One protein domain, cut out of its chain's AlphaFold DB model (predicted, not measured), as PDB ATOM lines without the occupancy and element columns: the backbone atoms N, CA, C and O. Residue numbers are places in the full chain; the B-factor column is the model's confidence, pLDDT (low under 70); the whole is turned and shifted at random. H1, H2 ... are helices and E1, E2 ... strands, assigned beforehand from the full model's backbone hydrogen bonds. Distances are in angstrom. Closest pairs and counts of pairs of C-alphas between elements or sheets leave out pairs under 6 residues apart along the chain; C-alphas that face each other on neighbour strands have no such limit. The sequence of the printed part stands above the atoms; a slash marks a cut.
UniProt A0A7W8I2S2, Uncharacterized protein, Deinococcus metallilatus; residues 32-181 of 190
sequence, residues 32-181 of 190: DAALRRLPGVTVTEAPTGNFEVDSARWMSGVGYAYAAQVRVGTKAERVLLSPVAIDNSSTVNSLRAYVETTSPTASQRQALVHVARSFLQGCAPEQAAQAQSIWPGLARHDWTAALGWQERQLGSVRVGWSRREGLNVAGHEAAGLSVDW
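What this domain is: This is residues 32 to 181 of the 190 residues of an uncharacterized protein of Deinococcus metallilatus (UniProt A0A7W8I2S2). A twisted sheet of seven antiparallel strands curls round one long helix, H3, and the short helices H1, H4 and H5 pack on H3. The stretch from E1 to E2 holds the small helix H2 and swings away from the sheet, its residues 49 to 54 sticking out, while E6 and E7 bend sharply and their joined ends fold back toward E4. The printed part has 150 residues, with five named helices and seven named strands in the order H1 E1 H2 E2 E3 E4 H3 H4 H5 E5 E6 E7; the sheet's order is E1 E2 E3 E4 E7 E6 E5, and the class is mixed, helices and strands. The whole is compact, with a radius of gyration of the C-alphas of 14.5 A and spans of 41 by 33 by 31 A.

How they stand to each other: H1, residues 32 to 36, only grazes the sheet and touches residues 119 to 123 of H3, residues 106 to 123; the closest C-alphas are those of Ala 34 and Gly 122, 5.7 A apart. E1, residues 41 to 45, is an edge strand, antiparallel to E2, residues 66 to 72, with N 42 and O 69 2.9 A apart. Between them in the chain, H2, residues 52 to 59, is not on the sheet and touches no helix. E2, E3, residues 75 to 84, and E4, residues 94 to 99, form a meander, each strand the antiparallel neighbour of the one before. In the hairpin E2 and E3, N 68 and O 79 are 2.8 A apart; in the hairpin E3 and E4, N 82 and O 96 are 2.8 A apart. The sheet curls round H3, the hub, which touches three other helices; the closest C-alphas of H3 and E4 are those of Leu 112 and Ala 97, 6.1 A apart. H4, residues 125 to 130, touches residues 117 to 121 of H3 at a steep tilt of 54 degrees, opposite ways, with the C-alphas of Gln 121 and Ala 128 closest at 5.0 A. H3 and H4 lie on the same face of the sheet, two layers, helices on one face of a sheet; H4 is over none of the strands, and its height over the sheet, 4.0 A, is only just above the sheet's level. H5, residues 135 to 140, touches H3 at a shallow tilt of 12 degrees, opposite ways, with the C-alphas of Gln 110 and Ala 139 closest at 4.7 A. A second meander is E5, residues 150 to 154, E6, residues 157 to 169, and E7, residues 172 to 180. N 152 and O 159 of E5 and E6 are 2.8 A apart, and N 160 and O 178 of E6 and E7 2.9 A. E6 bends by 120 degrees at residue 163 and E7 by 92 degrees at residue 175. E7 is antiparallel to E4, with N 97 and O 177 2.9 A apart. Every O i to N i+4 pair is within hydrogen-bond range in H1, H3 and H4, against 3 of 4 in H2 and 1 of 2 in H5.

Where its parts are: H1 begins at C-alpha 32, (-21.975, 5.064, 13.381). E2 is 18.5 A long from first to last C-alpha, E3 28.1 A and E4 17.1 A. H3 is 25.7 A long, from C-alpha 106 at (-20.305, -14.907, -4.946) to C-alpha 123. E6 is 19.8 A long and E7 19.3 A, ending at C-alpha 180, (-25.743, -12.428, 17.302).

The domain as a whole: The two C-alphas farthest apart, those of Asn 50 and Gly 155, are 42.9 A apart. The printed part has no cut, and no link is long. Mean pLDDT of the printed part is 79.9; 31 residues are under 70, among them residues 43 to 65, and H2 has a mean of 38.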
ATOM      1  N   ASP A  32     -22.520   4.313  14.523       70.62
ATOM      2  CA  ASP A  32     -21.975   5.064  13.381       70.62
ATOM      3  C   ASP A  32     -20.450   5.024  13.325       70.62
ATOM      4  O   ASP A  32     -19.855   4.765  12.274       70.62
ATOM      5  N   ALA A  33     -19.793   5.247  14.466       73.75
ATOM      6  CA  ALA A  33     -18.341   5.215  14.544       73.75
ATOM      7  C   ALA A  33     -17.790   3.807  14.276       73.75
ATOM      8  O   ALA A  33     -16.725   3.680  13.673       73.75
ATOM      9  N   ALA A  34     -18.506   2.752  14.671       72.44
ATOM     10  CA  ALA A  34     -18.139   1.376  14.347       72.44
ATOM     11  C   ALA A  34     -18.213   1.096  12.840       72.44
ATOM     12  O   ALA A  34     -17.288   0.515  12.273       72.44
ATOM     13  N   LEU A  35     -19.271   1.567  12.179       72.75
ATOM     14  CA  LEU A  35     -19.471   1.393  10.740       72.75
ATOM     15  C   LEU A  35     -18.453   2.175   9.907       72.75
ATOM     16  O   LEU A  35     -17.881   1.643   8.960       72.75
ATOM     17  N   ARG A  36     -18.149   3.418  10.288       77.19
ATOM     18  CA  ARG A  36     -17.141   4.237   9.592       77.19
ATOM     19  C   ARG A  36     -15.711   3.701   9.748       77.19
ATOM     20  O   ARG A  36     -14.834   4.080   8.981       77.19
ATOM     21  N   ARG A  37     -15.469   2.817  10.723       77.69
ATOM     22  CA  ARG A  37     -14.173   2.152  10.952       77.69
ATOM     23  C   ARG A  37     -14.012   0.837  10.186       77.69
ATOM     24  O   ARG A  37     -12.966   0.203  10.315       77.69
ATOM     25  N   LEU A  38     -15.008   0.412   9.405       73.50
ATOM     26  CA  LEU A  38     -14.923  -0.823   8.628       73.50
ATOM     27  C   LEU A  38     -13.861  -0.685   7.516       73.50
ATOM     28  O   LEU A  38     -14.014   0.140   6.611       73.50
ATOM     29  N   PRO A  39     -12.780  -1.484   7.536       72.06
ATOM     30  CA  PRO A  39     -11.705  -1.356   6.560       72.06
ATOM     31  C   PRO A  39     -12.199  -1.710   5.153       72.06
ATOM     32  O   PRO A  39     -12.824  -2.750   4.947       72.06
ATOM     33  N   GLY A  40     -11.899  -0.857   4.169       65.00
ATOM     34  CA  GLY A  40     -12.274  -1.086   2.766       65.00
ATOM     35  C   GLY A  40     -13.775  -0.977   2.478       65.00
ATOM     36  O   GLY A  40     -14.225  -1.431   1.424       65.00
ATOM     37  N   VAL A  41     -14.543  -0.397   3.404       68.81
ATOM     38  CA  VAL A  41     -15.976  -0.150   3.250       68.81
ATOM     39  C   VAL A  41     -16.219   1.351   3.250       68.81
ATOM     40  O   VAL A  41     -15.861   2.050   4.195       68.81
ATOM     41  N   THR A  42     -16.868   1.847   2.202       73.44
ATOM     42  CA  THR A  42     -17.428   3.197   2.213       73.44
ATOM     43  C   THR A  42     -18.862   3.085   2.697       73.44
ATOM     44  O   THR A  42     -19.738   2.604   1.977       73.44
ATOM     45  N   VAL A  43     -19.093   3.487   3.944       66.12
ATOM     46  CA  VAL A  43     -20.442   3.555   4.502       66.12
ATOM     47  C   VAL A  43     -21.051   4.880   4.089       66.12
ATOM     48  O   VAL A  43     -20.547   5.944   4.441       66.12
ATOM     49  N   THR A  44     -22.134   4.801   3.334       61.69
ATOM     50  CA  THR A  44     -23.008   5.938   3.083       61.69
ATOM     51  C   THR A  44     -24.207   5.783   4.000       61.69
ATOM     52  O   THR A  44     -24.917   4.775   3.931       61.69
ATOM     53  N   GLU A  45     -24.443   6.777   4.854       57.59
ATOM     54  CA  GLU A  45     -25.785   6.966   5.403       57.59
ATOM     55  C   GLU A  45     -26.763   7.000   4.223       57.59
ATOM     56  O   GLU A  45     -26.427   7.514   3.150       57.59
ATOM     57  N   ALA A  46     -27.905   6.330   4.366       51.09
ATOM     58  CA  ALA A  46     -28.821   6.143   3.250       51.09
ATOM     59  C   ALA A  46     -29.178   7.518   2.634       51.09
ATOM     60  O   ALA A  46     -29.596   8.411   3.371       51.09
ATOM     61  N   PRO A  47     -28.974   7.730   1.316       42.25
ATOM     62  CA  PRO A  47     -29.176   9.036   0.701       42.25
ATOM     63  C   PRO A  47     -30.661   9.400   0.728       42.25
ATOM     64  O   PRO A  47     -31.492   8.700   0.156       42.25
ATOM     65  N   THR A  48     -30.976  10.519   1.369       45.47
ATOM     66  CA  THR A  48     -32.329  11.046   1.579       45.47
ATOM     67  C   THR A  48     -33.010  11.539   0.291       45.47
ATOM     68  O   THR A  48     -34.220  11.430   0.151       45.47
ATOM     69  N   GLY A  49     -32.259  11.976  -0.723       36.53
ATOM     70  CA  GLY A  49     -32.785  12.885  -1.758       36.53
ATOM     71  C   GLY A  49     -33.844  12.374  -2.750       36.53
ATOM     72  O   GLY A  49     -34.478  13.192  -3.394       36.53
ATOM     73  N   ASN A  50     -34.057  11.066  -2.899       40.69
ATOM     74  CA  ASN A  50     -35.242  10.494  -3.584       40.69
ATOM     75  C   ASN A  50     -35.748   9.226  -2.885       40.69
ATOM     76  O   ASN A  50     -36.649   8.540  -3.358       40.69
ATOM     77  N   PHE A  51     -35.133   8.926  -1.744       39.34
ATOM     78  CA  PHE A  51     -35.491   7.837  -0.875       39.34
ATOM     79  C   PHE A  51     -36.423   8.353   0.217       39.34
ATOM     80  O   PHE A  51     -37.163   7.550   0.728       39.34
ATOM     81  N   GLU A  52     -36.474   9.641   0.577       34.91
ATOM     82  CA  GLU A  52     -37.309  10.194   1.671       34.91
ATOM     83  C   GLU A  52     -38.797   9.797   1.631       34.91
ATOM     84  O   GLU A  52     -39.382   9.528   2.680       34.91
ATOM     85  N   VAL A  53     -39.398   9.662   0.444       38.88
ATOM     86  CA  VAL A  53     -40.788   9.181   0.293       38.88
ATOM     87  C   VAL A  53     -40.901   7.663   0.520       38.88
ATOM     88  O   VAL A  53     -41.887   7.197   1.090       38.88
ATOM     89  N   ASP A  54     -39.865   6.898   0.168       37.25
ATOM     90  CA  ASP A  54     -39.781   5.459   0.430       37.25
ATOM     91  C   ASP A  54     -39.222   5.174   1.841       37.25
ATOM     92  O   ASP A  54     -39.908   4.570   2.647       37.25
ATOM     93  N   SER A  55     -38.054   5.658   2.249       36.34
ATOM     94  CA  SER A  55     -37.533   5.637   3.630       36.34
ATOM     95  C   SER A  55     -38.491   6.104   4.721       36.34
ATOM     96  O   SER A  55     -38.425   5.525   5.795       36.34
ATOM     97  N   ALA A  56     -39.417   7.047   4.525       36.97
ATOM     98  CA  ALA A  56     -40.431   7.305   5.560       36.97
ATOM     99  C   ALA A  56     -41.355   6.082   5.785       36.97
ATOM    100  O   ALA A  56     -41.745   5.775   6.915       36.97
ATOM    101  N   ARG A  57     -41.632   5.324   4.718       39.38
ATOM    102  CA  ARG A  57     -42.372   4.052   4.721       39.38
ATOM    103  C   ARG A  57     -41.494   2.848   5.110       39.38
ATOM    104  O   ARG A  57     -41.980   1.911   5.733       39.38
ATOM    105  N   TRP A  58     -40.201   2.882   4.779       38.94
ATOM    106  CA  TRP A  58     -39.235   1.789   4.957       38.94
ATOM    107  C   TRP A  58     -38.433   1.871   6.277       38.94
ATOM    108  O   TRP A  58     -38.066   0.841   6.825       38.94
ATOM    109  N   MET A  59     -38.202   3.048   6.865       40.56
ATOM    110  CA  MET A  59     -37.542   3.199   8.178       40.56
ATOM    111  C   MET A  59     -38.512   3.001   9.345       40.56
ATOM    112  O   MET A  59     -38.090   2.586  10.420       40.56
ATOM    113  N   SER A  60     -39.810   3.244   9.135       41.06
ATOM    114  CA  SER A  60     -40.849   2.915  10.120       41.06
ATOM    115  C   SER A  60     -41.288   1.445  10.052       41.06
ATOM    116  O   SER A  60     -41.780   0.919  11.047       41.06
ATOM    117  N   GLY A  61     -41.077   0.773   8.910       38.47
ATOM    118  CA  GLY A  61     -41.586  -0.580   8.664       38.47
ATOM    119  C   GLY A  61     -40.560  -1.666   8.336       38.47
ATOM    120  O   GLY A  61     -40.924  -2.825   8.459       38.47
ATOM    121  N   VAL A  62     -39.319  -1.342   7.929       42.12
ATOM    122  CA  VAL A  62     -38.412  -2.298   7.242       42.12
ATOM    123  C   VAL A  62     -36.990  -2.400   7.845       42.12
ATOM    124  O   VAL A  62     -36.131  -3.120   7.349       42.12
ATOM    125  N   GLY A  63     -36.742  -1.792   9.007       52.12
ATOM    126  CA  GLY A  63     -35.743  -2.303   9.958       52.12
ATOM    127  C   GLY A  63     -34.263  -2.292   9.541       52.12
ATOM    128  O   GLY A  63     -33.508  -3.109  10.068       52.12
ATOM    129  N   TYR A  64     -33.814  -1.398   8.651       60.69
ATOM    130  CA  TYR A  64     -32.386  -1.192   8.356       60.69
ATOM    131  C   TYR A  64     -31.940   0.253   8.410       60.69
ATOM    132  O   TYR A  64     -32.733   1.166   8.213       60.69
ATOM    133  N   ALA A  65     -30.654   0.443   8.703       66.12
ATOM    134  CA  ALA A  65     -30.113   1.743   9.078       66.12
ATOM    135  C   ALA A  65     -29.004   2.240   8.137       66.12
ATOM    136  O   ALA A  65     -28.786   3.446   8.060       66.12
ATOM    137  N   TYR A  66     -28.311   1.352   7.407       75.44
ATOM    138  CA  TYR A  66     -27.146   1.751   6.605       75.44
ATOM    139  C   TYR A  66     -27.016   1.007   5.283       75.44
ATOM    140  O   TYR A  66     -27.391  -0.161   5.169       75.44
ATOM    141  N   ALA A  67     -26.379   1.677   4.320       82.00
ATOM    142  CA  ALA A  67     -25.849   1.070   3.110       82.00
ATOM    143  C   ALA A  67     -24.315   1.158   3.106       82.00
ATOM    144  O   ALA A  67     -23.717   2.205   3.350       82.00
ATOM    145  N   ALA A  68     -23.670   0.041   2.805       80.75
ATOM    146  CA  ALA A  68     -22.229  -0.078   2.693       80.75
ATOM    147  C   ALA A  68     -21.854  -0.435   1.255       80.75
ATOM    148  O   ALA A  68     -22.353  -1.419   0.709       80.75
ATOM    149  N   GLN A  69     -20.952   0.341   0.660       86.00
ATOM    150  CA  GLN A  69     -20.270  -0.028  -0.574       86.00
ATOM    151  C   GLN A  69     -18.970  -0.741  -0.211       86.00
ATOM    152  O   GLN A  69     -18.085  -0.171   0.432       86.00
ATOM    153  N   VAL A  70     -18.866  -2.006  -0.602       86.38
ATOM    154  CA  VAL A  70     -17.753  -2.894  -0.268       86.38
ATOM    155  C   VAL A  70     -17.038  -3.276  -1.547       86.38
ATOM    156  O   VAL A  70     -17.651  -3.776  -2.490       86.38
ATOM    157  N   ARG A  71     -15.721  -3.080  -1.591       86.06
ATOM    158  CA  ARG A  71     -14.932  -3.508  -2.744       86.06
ATOM    159  C   ARG A  71     -14.529  -4.974  -2.599       86.06
ATOM    160  O   ARG A  71     -13.829  -5.341  -1.659       86.06
ATOM    161  N   VAL A  72     -14.931  -5.799  -3.560       85.75
ATOM    162  CA  VAL A  72     -14.603  -7.226  -3.644       85.75
ATOM    163  C   VAL A  72     -13.868  -7.478  -4.960       85.75
ATOM    164  O   VAL A  72     -14.463  -7.537  -6.037       85.75
ATOM    165  N   GLY A  73     -12.538  -7.567  -4.884       86.19
ATOM    166  CA  GLY A  73     -11.679  -7.583  -6.068       86.19
ATOM    167  C   GLY A  73     -11.816  -6.284  -6.873       86.19
ATOM    168  O   GLY A  73     -11.502  -5.197  -6.384       86.19
ATOM    169  N   THR A  74     -12.289  -6.393  -8.115       84.62
ATOM    170  CA  THR A  74     -12.554  -5.245  -9.001       84.62
ATOM    171  C   THR A  74     -13.992  -4.728  -8.923       84.62
ATOM    172  O   THR A  74     -14.268  -3.664  -9.472       84.62
ATOM    173  N   LYS A  75     -14.900  -5.443  -8.247       86.19
ATOM    174  CA  LYS A  75     -16.320  -5.082  -8.151       86.19
ATOM    175  C   LYS A  75     -16.604  -4.271  -6.890       86.19
ATOM    176  O   LYS A  75     -16.018  -4.527  -5.839       86.19
ATOM    177  N   ALA A  76     -17.517  -3.313  -7.004       87.25
ATOM    178  CA  ALA A  76     -18.142  -2.658  -5.863       87.25
ATOM    179  C   ALA A  76     -19.507  -3.309  -5.629       87.25
ATOM    180  O   ALA A  76     -20.316  -3.393  -6.551       87.25
ATOM    181  N   GLU A  77     -19.732  -3.793  -4.415       89.56
ATOM    182  CA  GLU A  77     -20.964  -4.453  -4.001       89.56
ATOM    183  C   GLU A  77     -21.658  -3.613  -2.937       89.56
ATOM    184  O   GLU A  77     -21.033  -3.191  -1.960       89.56
ATOM    185  N   ARG A  78     -22.964  -3.409  -3.105       87.56
ATOM    186  CA  ARG A  78     -23.797  -2.727  -2.117       87.56
ATOM    187  C   ARG A  78     -24.391  -3.748  -1.152       87.56
ATOM    188  O   ARG A  78     -25.026  -4.707  -1.578       87.56
ATOM    189  N   VAL A  79     -24.220  -3.504   0.142       88.56
ATOM    190  CA  VAL A  79     -24.780  -4.301   1.240       88.56
ATOM    191  C   VAL A  79     -25.607  -3.396   2.148       88.56
ATOM    192  O   VAL A  79     -25.214  -2.264   2.424       88.56
ATOM    193  N   LEU A  80     -26.746  -3.892   2.611       87.12
ATOM    194  CA  LEU A  80     -27.616  -3.231   3.579       87.12
ATOM    195  C   LEU A  80     -27.374  -3.804   4.975       87.12
ATOM    196  O   LEU A  80     -27.051  -4.986   5.121       87.12
ATOM    197  N   LEU A  81     -27.482  -2.953   5.995       85.69
ATOM    198  CA  LEU A  81     -27.095  -3.283   7.363       85.69
ATOM    199  C   LEU A  81     -28.118  -2.794   8.382       85.69
ATOM    200  O   LEU A  81     -28.521  -1.625   8.384       85.69
ATOM    201  N   SER A  82     -28.417  -3.678   9.327       85.25
ATOM    202  CA  SER A  82     -29.255  -3.410  10.489       85.25
ATOM    203  C   SER A  82     -28.540  -3.878  11.752       85.25
ATOM    204  O   SER A  82     -28.620  -5.055  12.111       85.25
ATOM    205  N   PRO A  83     -27.811  -2.991  12.439       84.94
ATOM    206  CA  PRO A  83     -27.404  -3.243  13.814       84.94
ATOM    207  C   PRO A  83     -28.639  -3.218  14.724       84.94
ATOM    208  O   PRO A  83     -29.463  -2.309  14.613       84.94
ATOM    209  N   VAL A  84     -28.775  -4.207  15.608       83.75
ATOM    210  CA  VAL A  84     -29.963  -4.432  16.446       83.75
ATOM    211  C   VAL A  84     -29.551  -4.647  17.907       83.75
ATOM    212  O   VAL A  84     -28.518  -5.260  18.185       83.75
ATOM    213  N   ALA A  85     -30.379  -4.159  18.836       84.00
ATOM    214  CA  ALA A  85     -30.429  -4.627  20.220       84.00
ATOM    215  C   ALA A  85     -31.638  -5.560  20.375       84.00
ATOM    216  O   ALA A  85     -32.778  -5.100  20.359       84.00
ATOM    217  N   ILE A  86     -31.406  -6.870  20.486       75.56
ATOM    218  CA  ILE A  86     -32.467  -7.902  20.497       75.56
ATOM    219  C   ILE A  86     -33.414  -7.763  21.711       75.56
ATOM    220  O   ILE A  86     -34.525  -8.283  21.694       75.56
ATOM    221  N   ASP A  87     -33.014  -7.031  22.750       69.88
ATOM    222  CA  ASP A  87     -33.720  -6.885  24.027       69.88
ATOM    223  C   ASP A  87     -34.107  -5.434  24.366       69.88
ATOM    224  O   ASP A  87     -34.314  -5.111  25.535       69.88
ATOM    225  N   ASN A  88     -34.185  -4.550  23.363       68.00
ATOM    226  CA  ASN A  88     -34.409  -3.107  23.542       68.00
ATOM    227  C   ASN A  88     -33.364  -2.421  24.447       68.00
ATOM    228  O   ASN A  88     -33.634  -1.361  25.015       68.00
ATOM    229  N   SER A  89     -32.175  -3.009  24.613       74.94
ATOM    230  CA  SER A  89     -31.070  -2.341  25.296       74.94
ATOM    231  C   SER A  89     -30.438  -1.253  24.421       74.94
ATOM    232  O   SER A  89     -30.632  -1.194  23.208       74.94
ATOM    233  N   SER A  90     -29.630  -0.387  25.031       81.00
ATOM    234  CA  SER A  90     -28.808   0.580  24.293       81.00
ATOM    235  C   SER A  90     -27.593  -0.061  23.617       81.00
ATOM    236  O   SER A  90     -26.904   0.607  22.851       81.00
ATOM    237  N   THR A  91     -27.300  -1.335  23.898       85.81
ATOM    238  CA  THR A  91     -26.099  -2.024  23.415       85.81
ATOM    239  C   THR A  91     -26.422  -2.844  22.176       85.81
ATOM    240  O   THR A  91     -27.273  -3.730  22.199       85.81
ATOM    241  N   VAL A  92     -25.697  -2.587  21.092       87.06
ATOM    242  CA  VAL A  92     -25.793  -3.386  19.871       87.06
ATOM    243  C   VAL A  92     -25.254  -4.786  20.159       87.06
ATOM    244  O   VAL A  92     -24.079  -4.952  20.503       87.06
ATOM    245  N   ASN A  93     -26.107  -5.793  19.987       91.44
ATOM    246  CA  ASN A  93     -25.776  -7.198  20.225       91.44
ATOM    247  C   ASN A  93     -26.131  -8.129  19.056       91.44
ATOM    248  O   ASN A  93     -25.998  -9.348  19.160       91.44
ATOM    249  N   SER A  94     -26.580  -7.554  17.946       91.44
ATOM    250  CA  SER A  94     -26.827  -8.271  16.707       91.44
ATOM    251  C   SER A  94     -26.562  -7.380  15.501       91.44
ATOM    252  O   SER A  94     -26.717  -6.157  15.547       91.44
ATOM    253  N   LEU A  95     -26.159  -8.004  14.404       91.75
ATOM    254  CA  LEU A  95     -26.077  -7.391  13.090       91.75
ATOM    255  C   LEU A  95     -26.817  -8.272  12.095       91.75
ATOM    256  O   LEU A  95     -26.507  -9.453  11.965       91.75
ATOM    257  N   ARG A  96     -27.706  -7.667  11.312       90.81
ATOM    258  CA  ARG A  96     -28.229  -8.252  10.076       90.81
ATOM    259  C   ARG A  96     -27.565  -7.557   8.899       90.81
ATOM    260  O   ARG A  96     -27.567  -6.330   8.834       90.81
ATOM    261  N   ALA A  97     -26.981  -8.326   7.991       91.94
ATOM    262  CA  ALA A  97     -26.400  -7.813   6.756       91.94
ATOM    263  C   ALA A  97     -27.014  -8.559   5.579       91.94
ATOM    264  O   ALA A  97     -27.097  -9.785   5.608       91.94
ATOM    265  N   TYR A  98     -27.455  -7.839   4.556       90.62
ATOM    266  CA  TYR A  98     -28.216  -8.445   3.469       90.62
ATOM    267  C   TYR A  98     -28.093  -7.659   2.165       90.62
ATOM    268  O   TYR A  98     -27.579  -6.540   2.127       90.62
ATOM    269  N   VAL A  99     -28.519  -8.280   1.074       88.19
ATOM    270  CA  VAL A  99     -28.615  -7.660  -0.248       88.19
ATOM    271  C   VAL A  99     -30.061  -7.710  -0.723       88.19
ATOM    272  O   VAL A  99     -30.849  -8.531  -0.263       88.19
ATOM    273  N   GLU A 100     -30.413  -6.826  -1.650       78.88
ATOM    274  CA  GLU A 100     -31.779  -6.731  -2.191       78.88
ATOM    275  C   GLU A 100     -32.150  -7.930  -3.080       78.88
ATOM    276  O   GLU A 100     -33.322  -8.173  -3.356       78.88
ATOM    277  N   THR A 101     -31.159  -8.697  -3.543       79.00
ATOM    278  CA  THR A 101     -31.390  -9.883  -4.369       79.00
ATOM    279  C   THR A 101     -31.782 -11.083  -3.506       79.00
ATOM    280  O   THR A 101     -31.356 -11.225  -2.367       79.00
ATOM    281  N   THR A 102     -32.566 -12.002  -4.066       79.56
ATOM    282  CA  THR A 102     -32.990 -13.252  -3.398       79.56
ATOM    283  C   THR A 102     -31.994 -14.401  -3.575       79.56
ATOM    284  O   THR A 102     -32.258 -15.552  -3.227       79.56
ATOM    285  N   SER A 103     -30.870 -14.139  -4.232       85.50
ATOM    286  CA  SER A 103     -29.820 -15.115  -4.510       85.50
ATOM    287  C   SER A 103     -28.511 -14.344  -4.632       85.50
ATOM    288  O   SER A 103     -28.224 -13.787  -5.694       85.50
ATOM    289  N   PRO A 104     -27.739 -14.249  -3.537       89.31
ATOM    290  CA  PRO A 104     -26.569 -13.395  -3.503       89.31
ATOM    291  C   PRO A 104     -25.491 -13.999  -4.400       89.31
ATOM    292  O   PRO A 104     -25.185 -15.192  -4.299       89.31
ATOM    293  N   THR A 105     -24.890 -13.186  -5.263       91.94
ATOM    294  CA  THR A 105     -23.736 -13.604  -6.070       91.94
ATOM    295  C   THR A 105     -22.539 -13.943  -5.173       91.94
ATOM    296  O   THR A 105     -22.498 -13.588  -3.994       91.94
ATOM    297  N   ALA A 106     -21.517 -14.610  -5.714       91.94
ATOM    298  CA  ALA A 106     -20.305 -14.907  -4.946       91.94
ATOM    299  C   ALA A 106     -19.627 -13.637  -4.391       91.94
ATOM    300  O   ALA A 106     -19.185 -13.631  -3.243       91.94
ATOM    301  N   SER A 107     -19.591 -12.549  -5.168       92.62
ATOM    302  CA  SER A 107     -19.038 -11.269  -4.712       92.62
ATOM    303  C   SER A 107     -19.916 -10.611  -3.646       92.62
ATOM    304  O   SER A 107     -19.385 -10.118  -2.655       92.62
ATOM    305  N   GLN A 108     -21.244 -10.696  -3.762       92.56
ATOM    306  CA  GLN A 108     -22.164 -10.234  -2.717       92.56
ATOM    307  C   GLN A 108     -22.001 -11.022  -1.413       92.56
ATOM    308  O   GLN A 108     -21.938 -10.416  -0.348       92.56
ATOM    309  N   ARG A 109     -21.845 -12.353  -1.465       93.50
ATOM    310  CA  ARG A 109     -21.561 -13.175  -0.271       93.50
ATOM    311  C   ARG A 109     -20.246 -12.779   0.400       93.50
ATOM    312  O   ARG A 109     -20.179 -12.688   1.623       93.50
ATOM    313  N   GLN A 110     -19.210 -12.498  -0.387       94.38
ATOM    314  CA  GLN A 110     -17.937 -11.997   0.132       94.38
ATOM    315  C   GLN A 110     -18.085 -10.616   0.782       94.38
ATOM    316  O   GLN A 110     -17.550 -10.407   1.870       94.38
ATOM    317  N   ALA A 111     -18.837  -9.703   0.161       93.12
ATOM    318  CA  ALA A 111     -19.113  -8.377   0.711       93.12
ATOM    319  C   ALA A 111     -19.879  -8.458   2.039       93.12
ATOM    320  O   ALA A 111     -19.480  -7.849   3.030       93.12
ATOM    321  N   LEU A 112     -20.931  -9.275   2.067       94.19
ATOM    322  CA  LEU A 112     -21.742  -9.587   3.238       94.19
ATOM    323  C   LEU A 112     -20.879 -10.083   4.407       94.19
ATOM    324  O   LEU A 112     -20.871  -9.482   5.483       94.19
ATOM    325  N   VAL A 113     -20.081 -11.128   4.171       95.19
ATOM    326  CA  VAL A 113     -19.165 -11.684   5.178       95.19
ATOM    327  C   VAL A 113     -18.124 -10.660   5.625       95.19
ATOM    328  O   VAL A 113     -17.821 -10.577   6.815       95.19
ATOM    329  N   HIS A 114     -17.572  -9.871   4.699       93.19
ATOM    330  CA  HIS A 114     -16.572  -8.856   5.027       93.19
ATOM    331  C   HIS A 114     -17.124  -7.810   5.988       93.19
ATOM    332  O   HIS A 114     -16.474  -7.508   6.993       93.19
ATOM    333  N   VAL A 115     -18.323  -7.293   5.716       92.44
ATOM    334  CA  VAL A 115     -18.962  -6.300   6.580       92.44
ATOM    335  C   VAL A 115     -19.301  -6.899   7.935       92.44
ATOM    336  O   VAL A 115     -18.955  -6.307   8.955       92.44
ATOM    337  N   ALA A 116     -19.901  -8.088   7.965       94.62
ATOM    338  CA  ALA A 116     -20.288  -8.730   9.213       94.62
ATOM    339  C   ALA A 116     -19.098  -9.028  10.124       94.62
ATOM    340  O   ALA A 116     -19.107  -8.671  11.303       94.62
ATOM    341  N   ARG A 117     -18.036  -9.609   9.559       94.38
ATOM    342  CA  ARG A 117     -16.780  -9.852  10.270       94.38
ATOM    343  C   ARG A 117     -16.199  -8.552  10.813       94.38
ATOM    344  O   ARG A 117     -15.828  -8.491  11.980       94.38
ATOM    345  N   SER A 118     -16.102  -7.528   9.969       91.44
ATOM    346  CA  SER A 118     -15.483  -6.253  10.338       91.44
ATOM    347  C   SER A 118     -16.293  -5.523  11.417       91.44
ATOM    348  O   SER A 118     -15.720  -4.964  12.349       91.44
ATOM    349  N   PHE A 119     -17.624  -5.584  11.346       91.12
ATOM    350  CA  PHE A 119     -18.506  -5.001  12.353       91.12
ATOM    351  C   PHE A 119     -18.403  -5.744  13.684       91.12
ATOM    352  O   PHE A 119     -18.248  -5.106  14.724       91.12
ATOM    353  N   LEU A 120     -18.392  -7.081  13.663       94.00
ATOM    354  CA  LEU A 120     -18.192  -7.887  14.866       94.00
ATOM    355  C   LEU A 120     -16.827  -7.597  15.511       94.00
ATOM    356  O   LEU A 120     -16.758  -7.386  16.716       94.00
ATOM    357  N   GLN A 121     -15.749  -7.493  14.725       92.56
ATOM    358  CA  GLN A 121     -14.425  -7.083  15.220       92.56
ATOM    359  C   GLN A 121     -14.451  -5.690  15.868       92.56
ATOM    360  O   GLN A 121     -13.799  -5.452  16.888       92.56
ATOM    361  N   GLY A 122     -15.226  -4.769  15.293       89.38
ATOM    362  CA  GLY A 122     -15.437  -3.431  15.829       89.38
ATOM    363  C   GLY A 122     -16.228  -3.425  17.137       89.38
ATOM    364  O   GLY A 122     -15.836  -2.721  18.066       89.38
ATOM    365  N   CYS A 123     -17.297  -4.209  17.240       90.56
ATOM    366  CA  CYS A 123     -18.271  -4.116  18.327       90.56
ATOM    367  C   CYS A 123     -18.107  -5.143  19.447       90.56
ATOM    368  O   CYS A 123     -18.522  -4.862  20.568       90.56
ATOM    369  N   ALA A 124     -17.510  -6.297  19.173       93.75
ATOM    370  CA  ALA A 124     -17.377  -7.412  20.105       93.75
ATOM    371  C   ALA A 124     -16.103  -8.221  19.759       93.75
ATOM    372  O   ALA A 124     -16.177  -9.298  19.165       93.75
ATOM    373  N   PRO A 125     -14.898  -7.688  20.046       92.00
ATOM    374  CA  PRO A 125     -13.638  -8.241  19.538       92.00
ATOM    375  C   PRO A 125     -13.322  -9.655  20.051       92.00
ATOM    376  O   PRO A 125     -12.762 -10.460  19.310       92.00
ATOM    377  N   GLU A 126     -13.708  -9.986  21.285       93.56
ATOM    378  CA  GLU A 126     -13.555 -11.343  21.828       93.56
ATOM    379  C   GLU A 126     -14.433 -12.342  21.056       93.56
ATOM    380  O   GLU A 126     -13.980 -13.403  20.626       93.56
ATOM    381  N   GLN A 127     -15.681 -11.962  20.795       95.88
ATOM    382  CA  GLN A 127     -16.638 -12.731  20.005       95.88
ATOM    383  C   GLN A 127     -16.169 -12.872  18.553       95.88
ATOM    384  O   GLN A 127     -16.278 -13.944  17.956       95.88
ATOM    385  N   ALA A 128     -15.560 -11.825  17.998       94.12
ATOM    386  CA  ALA A 128     -14.949 -11.882  16.678       94.12
ATOM    387  C   ALA A 128     -13.844 -12.940  16.584       94.12
ATOM    388  O   ALA A 128     -13.748 -13.624  15.563       94.12
ATOM    389  N   ALA A 129     -13.054 -13.117  17.648       94.69
ATOM    390  CA  ALA A 129     -12.039 -14.163  17.714       94.69
ATOM    391  C   ALA A 129     -12.671 -15.569  17.697       94.69
ATOM    392  O   ALA A 129     -12.217 -16.431  16.943       94.69
ATOM    393  N   GLN A 130     -13.764 -15.780  18.446       94.81
ATOM    394  CA  GLN A 130     -14.510 -17.052  18.467       94.81
ATOM    395  C   GLN A 130     -15.071 -17.413  17.083       94.81
ATOM    396  O   GLN A 130     -15.041 -18.573  16.672       94.81
ATOM    397  N   ALA A 131     -15.548 -16.412  16.337       95.00
ATOM    398  CA  ALA A 131     -16.136 -16.605  15.019       95.00
ATOM    399  C   ALA A 131     -15.112 -16.623  13.866       95.00
ATOM    400  O   ALA A 131     -15.491 -16.812  12.715       95.00
ATOM    401  N   GLN A 132     -13.810 -16.447  14.111       94.19
ATOM    402  CA  GLN A 132     -12.835 -16.200  13.038       94.19
ATOM    403  C   GLN A 132     -12.764 -17.315  11.976       94.19
ATOM    404  O   GLN A 132     -12.521 -17.039  10.797       94.19
ATOM    405  N   SER A 133     -12.990 -18.570  12.370       93.81
ATOM    406  CA  SER A 133     -12.859 -19.736  11.490       93.81
ATOM    407  C   SER A 133     -14.007 -19.901  10.486       93.81
ATOM    408  O   SER A 133     -13.811 -20.543   9.453       93.81
ATOM    409  N   ILE A 134     -15.189 -19.318  10.736       94.56
ATOM    410  CA  ILE A 134     -16.357 -19.530   9.865       94.56
ATOM    411  C   ILE A 134     -16.305 -18.672   8.596       94.56
ATOM    412  O   ILE A 134     -16.781 -19.096   7.540       94.56
ATOM    413  N   TRP A 135     -15.695 -17.482   8.666       94.50
ATOM    414  CA  TRP A 135     -15.778 -16.473   7.605       94.50
ATOM    415  C   TRP A 135     -15.268 -16.946   6.235       94.50
ATOM    416  O   TRP A 135     -15.985 -16.755   5.250       94.50
ATOM    417  N   PRO A 136     -14.092 -17.599   6.112       93.06
ATOM    418  CA  PRO A 136     -13.608 -18.054   4.808       93.06
ATOM    419  C   PRO A 136     -14.516 -19.116   4.179       93.06
ATOM    420  O   PRO A 136     -14.648 -19.165   2.956       93.06
ATOM    421  N   GLY A 137     -15.129 -19.961   5.014       91.94
ATOM    422  CA  GLY A 137     -16.101 -20.963   4.587       91.94
ATOM    423  C   GLY A 137     -17.360 -20.295   4.055       91.94
ATOM    424  O   GLY A 137     -17.691 -20.483   2.892       91.94
ATOM    425  N   LEU A 138     -17.994 -19.441   4.858       92.50
ATOM    426  CA  LEU A 138     -19.214 -18.710   4.495       92.50
ATOM    427  C   LEU A 138     -19.090 -17.891   3.207       92.50
ATOM    428  O   LEU A 138     -20.018 -17.873   2.404       92.50
ATOM    429  N   ALA A 139     -17.945 -17.238   3.000       91.62
ATOM    430  CA  ALA A 139     -17.707 -16.394   1.832       91.62
ATOM    431  C   ALA A 139     -17.590 -17.190   0.519       91.62
ATOM    432  O   ALA A 139     -17.841 -16.647  -0.558       91.62
ATOM    433  N   ARG A 140     -17.177 -18.462   0.594       89.31
ATOM    434  CA  ARG A 140     -17.010 -19.351  -0.570       89.31
ATOM    435  C   ARG A 140     -18.155 -20.337  -0.734       89.31
ATOM    436  O   ARG A 140     -18.423 -20.758  -1.855       89.31
ATOM    437  N   HIS A 141     -18.794 -20.713   0.368       85.25
ATOM    438  CA  HIS A 141     -19.860 -21.692   0.385       85.25
ATOM    439  C   HIS A 141     -21.018 -21.214  -0.483       85.25
ATOM    440  O   HIS A 141     -21.381 -20.032  -0.483       85.25
ATOM    441  N   ASP A 142     -21.581 -22.144  -1.238       82.88
ATOM    442  CA  ASP A 142     -22.786 -21.868  -1.985       82.88
ATOM    443  C   ASP A 142     -23.981 -21.945  -1.038       82.88
ATOM    444  O   ASP A 142     -24.354 -23.013  -0.560       82.88
ATOM    445  N   TRP A 143     -24.583 -20.792  -0.758       86.25
ATOM    446  CA  TRP A 143     -25.749 -20.700   0.117       86.25
ATOM    447  C   TRP A 143     -27.002 -21.339  -0.505       86.25
ATOM    448  O   TRP A 143     -28.041 -21.381   0.145       86.25
ATOM    449  N   THR A 144     -26.930 -21.827  -1.752       71.94
ATOM    450  CA  THR A 144     -28.023 -22.552  -2.418       71.94
ATOM    451  C   THR A 144     -28.092 -24.035  -2.059       71.94
ATOM    452  O   THR A 144     -29.119 -24.660  -2.316       71.94
ATOM    453  N   ALA A 145     -27.044 -24.597  -1.445       71.31
ATOM    454  CA  ALA A 145     -26.969 -26.028  -1.148       71.31
ATOM    455  C   ALA A 145     -27.970 -26.492  -0.071       71.31
ATOM    456  O   ALA A 145     -28.267 -27.682   0.014       71.31
ATOM    457  N   ALA A 146     -28.499 -25.570   0.737       71.69
ATOM    458  CA  ALA A 146     -29.468 -25.860   1.784       71.69
ATOM    459  C   ALA A 146     -30.713 -24.971   1.640       71.69
ATOM    460  O   ALA A 146     -30.619 -23.785   1.317       71.69
ATOM    461  N   LEU A 147     -31.892 -25.558   1.864       77.56
ATOM    462  CA  LEU A 147     -33.159 -24.829   1.884       77.56
ATOM    463  C   LEU A 147     -33.344 -24.138   3.245       77.56
ATOM    464  O   LEU A 147     -33.006 -24.700   4.284       77.56
ATOM    465  N   GLY A 148     -33.906 -22.927   3.230       85.31
ATOM    466  CA  GLY A 148     -34.233 -22.163   4.438       85.31
ATOM    467  C   GLY A 148     -33.038 -21.518   5.149       85.31
ATOM    468  O   GLY A 148     -31.960 -21.324   4.581       85.31
ATOM    469  N   TRP A 149     -33.274 -21.135   6.401       90.38
ATOM    470  CA  TRP A 149     -32.291 -20.499   7.271       90.38
ATOM    471  C   TRP A 149     -31.266 -21.508   7.789       90.38
ATOM    472  O   TRP A 149     -31.625 -22.579   8.277       90.38
ATOM    473  N   GLN A 150     -29.990 -21.157   7.671       92.12
ATOM    474  CA  GLN A 150     -28.873 -21.945   8.177       92.12
ATOM    475  C   GLN A 150     -28.248 -21.210   9.353       92.12
ATOM    476  O   GLN A 150     -28.086 -19.995   9.293       92.12
ATOM    477  N   GLU A 151     -27.853 -21.933  10.397       93.81
ATOM    478  CA  GLU A 151     -27.205 -21.349  11.571       93.81
ATOM    479  C   GLU A 151     -26.020 -22.177  12.042       93.81
ATOM    480  O   GLU A 151     -25.971 -23.401  11.902       93.81
ATOM    481  N   ARG A 152     -25.070 -21.492  12.676       94.94
ATOM    482  CA  ARG A 152     -23.980 -22.115  13.407       94.94
ATOM    483  C   ARG A 152     -23.676 -21.347  14.686       94.94
ATOM    484  O   ARG A 152     -23.400 -20.149  14.652       94.94
ATOM    485  N   GLN A 153     -23.654 -22.073  15.799       96.88
ATOM    486  CA  GLN A 153     -23.168 -21.578  17.084       96.88
ATOM    487  C   GLN A 153     -21.639 -21.731  17.164       96.88
ATOM    488  O   GLN A 153     -21.091 -22.792  16.856       96.88
ATOM    489  N   LEU A 154     -20.950 -20.672  17.579       95.75
ATOM    490  CA  LEU A 154     -19.496 -20.553  17.703       95.75
ATOM    491  C   LEU A 154     -19.175 -19.944  19.073       95.75
ATOM    492  O   LEU A 154     -19.036 -18.729  19.218       95.75
ATOM    493  N   GLY A 155     -19.117 -20.790  20.102       94.75
ATOM    494  CA  GLY A 155     -19.025 -20.316  21.481       94.75
ATOM    495  C   GLY A 155     -20.266 -19.503  21.846       94.75
ATOM    496  O   GLY A 155     -21.380 -20.019  21.813       94.75
ATOM    497  N   SER A 156     -20.069 -18.224  22.153       95.31
ATOM    498  CA  SER A 156     -21.145 -17.280  22.474       95.31
ATOM    499  C   SER A 156     -21.760 -16.589  21.252       95.31
ATOM    500  O   SER A 156     -22.781 -15.919  21.383       95.31
ATOM    501  N   VAL A 157     -21.168 -16.758  20.068       96.81
ATOM    502  CA  VAL A 157     -21.624 -16.115  18.832       96.81
ATOM    503  C   VAL A 157     -22.514 -17.058  18.045       96.81
ATOM    504  O   VAL A 157     -22.145 -18.208  17.818       96.81
ATOM    505  N   ARG A 158     -23.646 -16.560  17.559       97.44
ATOM    506  CA  ARG A 158     -24.471 -17.267  16.579       97.44
ATOM    507  C   ARG A 158     -24.355 -16.573  15.234       97.44
ATOM    508  O   ARG A 158     -24.553 -15.366  15.149       97.44
ATOM    509  N   VAL A 159     -24.026 -17.327  14.193       96.75
ATOM    510  CA  VAL A 159     -23.980 -16.826  12.816       96.75
ATOM    511  C   VAL A 159     -25.027 -17.569  12.011       96.75
ATOM    512  O   VAL A 159     -24.963 -18.795  11.926       96.75
ATOM    513  N   GLY A 160     -25.966 -16.840  11.420       94.44
ATOM    514  CA  GLY A 160     -26.964 -17.400  10.520       94.44
ATOM    515  C   GLY A 160     -26.854 -16.824   9.116       94.44
ATOM    516  O   GLY A 160     -26.314 -15.734   8.935       94.44
ATOM    517  N   TRP A 161     -27.294 -17.567   8.107       94.00
ATOM    518  CA  TRP A 161     -27.282 -17.133   6.713       94.00
ATOM    519  C   TRP A 161     -28.371 -17.817   5.892       94.00
ATOM    520  O   TRP A 161     -28.806 -18.930   6.184       94.00
ATOM    521  N   SER A 162     -28.804 -17.154   4.822       91.44
ATOM    522  CA  SER A 162     -29.680 -17.758   3.819       91.44
ATOM    523  C   SER A 162     -29.662 -16.995   2.500       91.44
ATOM    524  O   SER A 162     -29.184 -15.862   2.412       91.44
ATOM    525  N   ARG A 163     -30.227 -17.620   1.462       83.56
ATOM    526  CA  ARG A 163     -30.429 -16.993   0.151       83.56
ATOM    527  C   ARG A 163     -31.679 -16.105   0.064       83.56
ATOM    528  O   ARG A 163     -31.596 -15.054  -0.532       83.56
ATOM    529  N   ARG A 164     -32.847 -16.534   0.553       70.69
ATOM    530  CA  ARG A 164     -34.143 -15.889   0.253       70.69
ATOM    531  C   ARG A 164     -35.043 -15.917   1.469       70.69
ATOM    532  O   ARG A 164     -35.403 -14.865   1.945       70.69
ATOM    533  N   GLU A 165     -35.366 -17.115   1.944       67.50
ATOM    534  CA  GLU A 165     -36.475 -17.381   2.877       67.50
ATOM    535  C   GLU A 165     -36.025 -17.546   4.336       67.50
ATOM    536  O   GLU A 165     -36.687 -18.224   5.119       67.50
ATOM    537  N   GLY A 166     -34.833 -17.059   4.683       65.75
ATOM    538  CA  GLY A 166     -34.290 -17.273   6.024       65.75
ATOM    539  C   GLY A 166     -34.065 -16.000   6.822       65.75
ATOM    540  O   GLY A 166     -34.173 -16.040   8.045       65.75
ATOM    541  N   LEU A 167     -33.755 -14.875   6.168       77.19
ATOM    542  CA  LEU A 167     -33.572 -13.607   6.862       77.19
ATOM    543  C   LEU A 167     -34.779 -12.707   6.629       77.19
ATOM    544  O   LEU A 167     -34.855 -11.997   5.627       77.19
ATOM    545  N   ASN A 168     -35.672 -12.684   7.613       74.50
ATOM    546  CA  ASN A 168     -36.737 -11.701   7.665       74.50
ATOM    547  C   ASN A 168     -36.200 -10.380   8.231       74.50
ATOM    548  O   ASN A 168     -35.826 -10.282   9.407       74.50
ATOM    549  N   VAL A 169     -36.157  -9.347   7.400       70.69
ATOM    550  CA  VAL A 169     -35.857  -7.976   7.804       70.69
ATOM    551  C   VAL A 169     -37.162  -7.201   7.762       70.69
ATOM    552  O   VAL A 169     -37.595  -6.735   6.712       70.69
ATOM    553  N   ALA A 170     -37.801  -7.129   8.932       67.56
ATOM    554  CA  ALA A 170     -38.998  -6.333   9.179       67.56
ATOM    555  C   ALA A 170     -40.104  -6.570   8.128       67.56
ATOM    556  O   ALA A 170     -40.572  -5.672   7.438       67.56
ATOM    557  N   GLY A 171     -40.490  -7.840   7.998       68.25
ATOM    558  CA  GLY A 171     -41.542  -8.296   7.091       68.25
ATOM    559  C   GLY A 171     -41.050  -8.684   5.697       68.25
ATOM    560  O   GLY A 171     -41.819  -9.275   4.943       68.25
ATOM    561  N   HIS A 172     -39.784  -8.417   5.364       71.50
ATOM    562  CA  HIS A 172     -39.223  -8.703   4.047       71.50
ATOM    563  C   HIS A 172     -38.163  -9.799   4.095       71.50
ATOM    564  O   HIS A 172     -37.196  -9.727   4.847       71.50
ATOM    565  N   GLU A 173     -38.339 -10.803   3.246       78.50
ATOM    566  CA  GLU A 173     -37.389 -11.894   3.050       78.50
ATOM    567  C   GLU A 173     -36.204 -11.433   2.189       78.50
ATOM    568  O   GLU A 173     -36.397 -10.911   1.086       78.50
ATOM    569  N   ALA A 174     -34.979 -11.620   2.686       80.94
ATOM    570  CA  ALA A 174     -33.757 -11.176   2.022       80.94
ATOM    571  C   ALA A 174     -32.646 -12.237   2.027       80.94
ATOM    572  O   ALA A 174     -32.533 -13.070   2.931       80.94
ATOM    573  N   ALA A 175     -31.760 -12.153   1.031       89.06
ATOM    574  CA  ALA A 175     -30.477 -12.840   1.074       89.06
ATOM    575  C   ALA A 175     -29.561 -12.165   2.076       89.06
ATOM    576  O   ALA A 175     -29.214 -10.994   1.910       89.06
ATOM    577  N   GLY A 176     -29.074 -12.900   3.062       92.62
ATOM    578  CA  GLY A 176     -28.208 -12.267   4.034       92.62
ATOM    579  C   GLY A 176     -27.675 -13.192   5.091       92.62
ATOM    580  O   GLY A 176     -27.776 -14.415   5.013       92.62
ATOM    581  N   LEU A 177     -27.090 -12.544   6.081       94.06
ATOM    582  CA  LEU A 177     -26.543 -13.156   7.263       94.06
ATOM    583  C   LEU A 177     -27.001 -12.394   8.509       94.06
ATOM    584  O   LEU A 177     -27.272 -11.190   8.463       94.06
ATOM    585  N   SER A 178     -27.022 -13.092   9.632       93.75
ATOM    586  CA  SER A 178     -27.069 -12.476  10.947       93.75
ATOM    587  C   SER A 178     -25.865 -12.907  11.768       93.75
ATOM    588  O   SER A 178     -25.306 -13.992  11.584       93.75
ATOM    589  N   VAL A 179     -25.456 -12.032  12.673       96.00
ATOM    590  CA  VAL A 179     -24.474 -12.331  13.706       96.00
ATOM    591  C   VAL A 179     -25.051 -11.838  15.015       96.00
ATOM    592  O   VAL A 179     -25.289 -10.642  15.145       96.00
ATOM    593  N   ASP A 180     -25.238 -12.739  15.969       95.12
ATOM    594  CA  ASP A 180     -25.743 -12.428  17.302       95.12
ATOM    595  C   ASP A 180     -24.673 -12.752  18.346       95.12
ATOM    596  O   ASP A 180     -23.955 -13.750  18.229       95.12
ATOM    597  N   TRP A 181     -24.577 -11.925  19.384       95.25
ATOM    598  CA  TRP A 181     -23.683 -12.141  20.520       95.25
ATOM    599  C   TRP A 181     -24.330 -11.700  21.843       95.25
ATOM    600  O   TRP A 181     -25.361 -11.019  21.839       95.25
TER     601      TRP A 181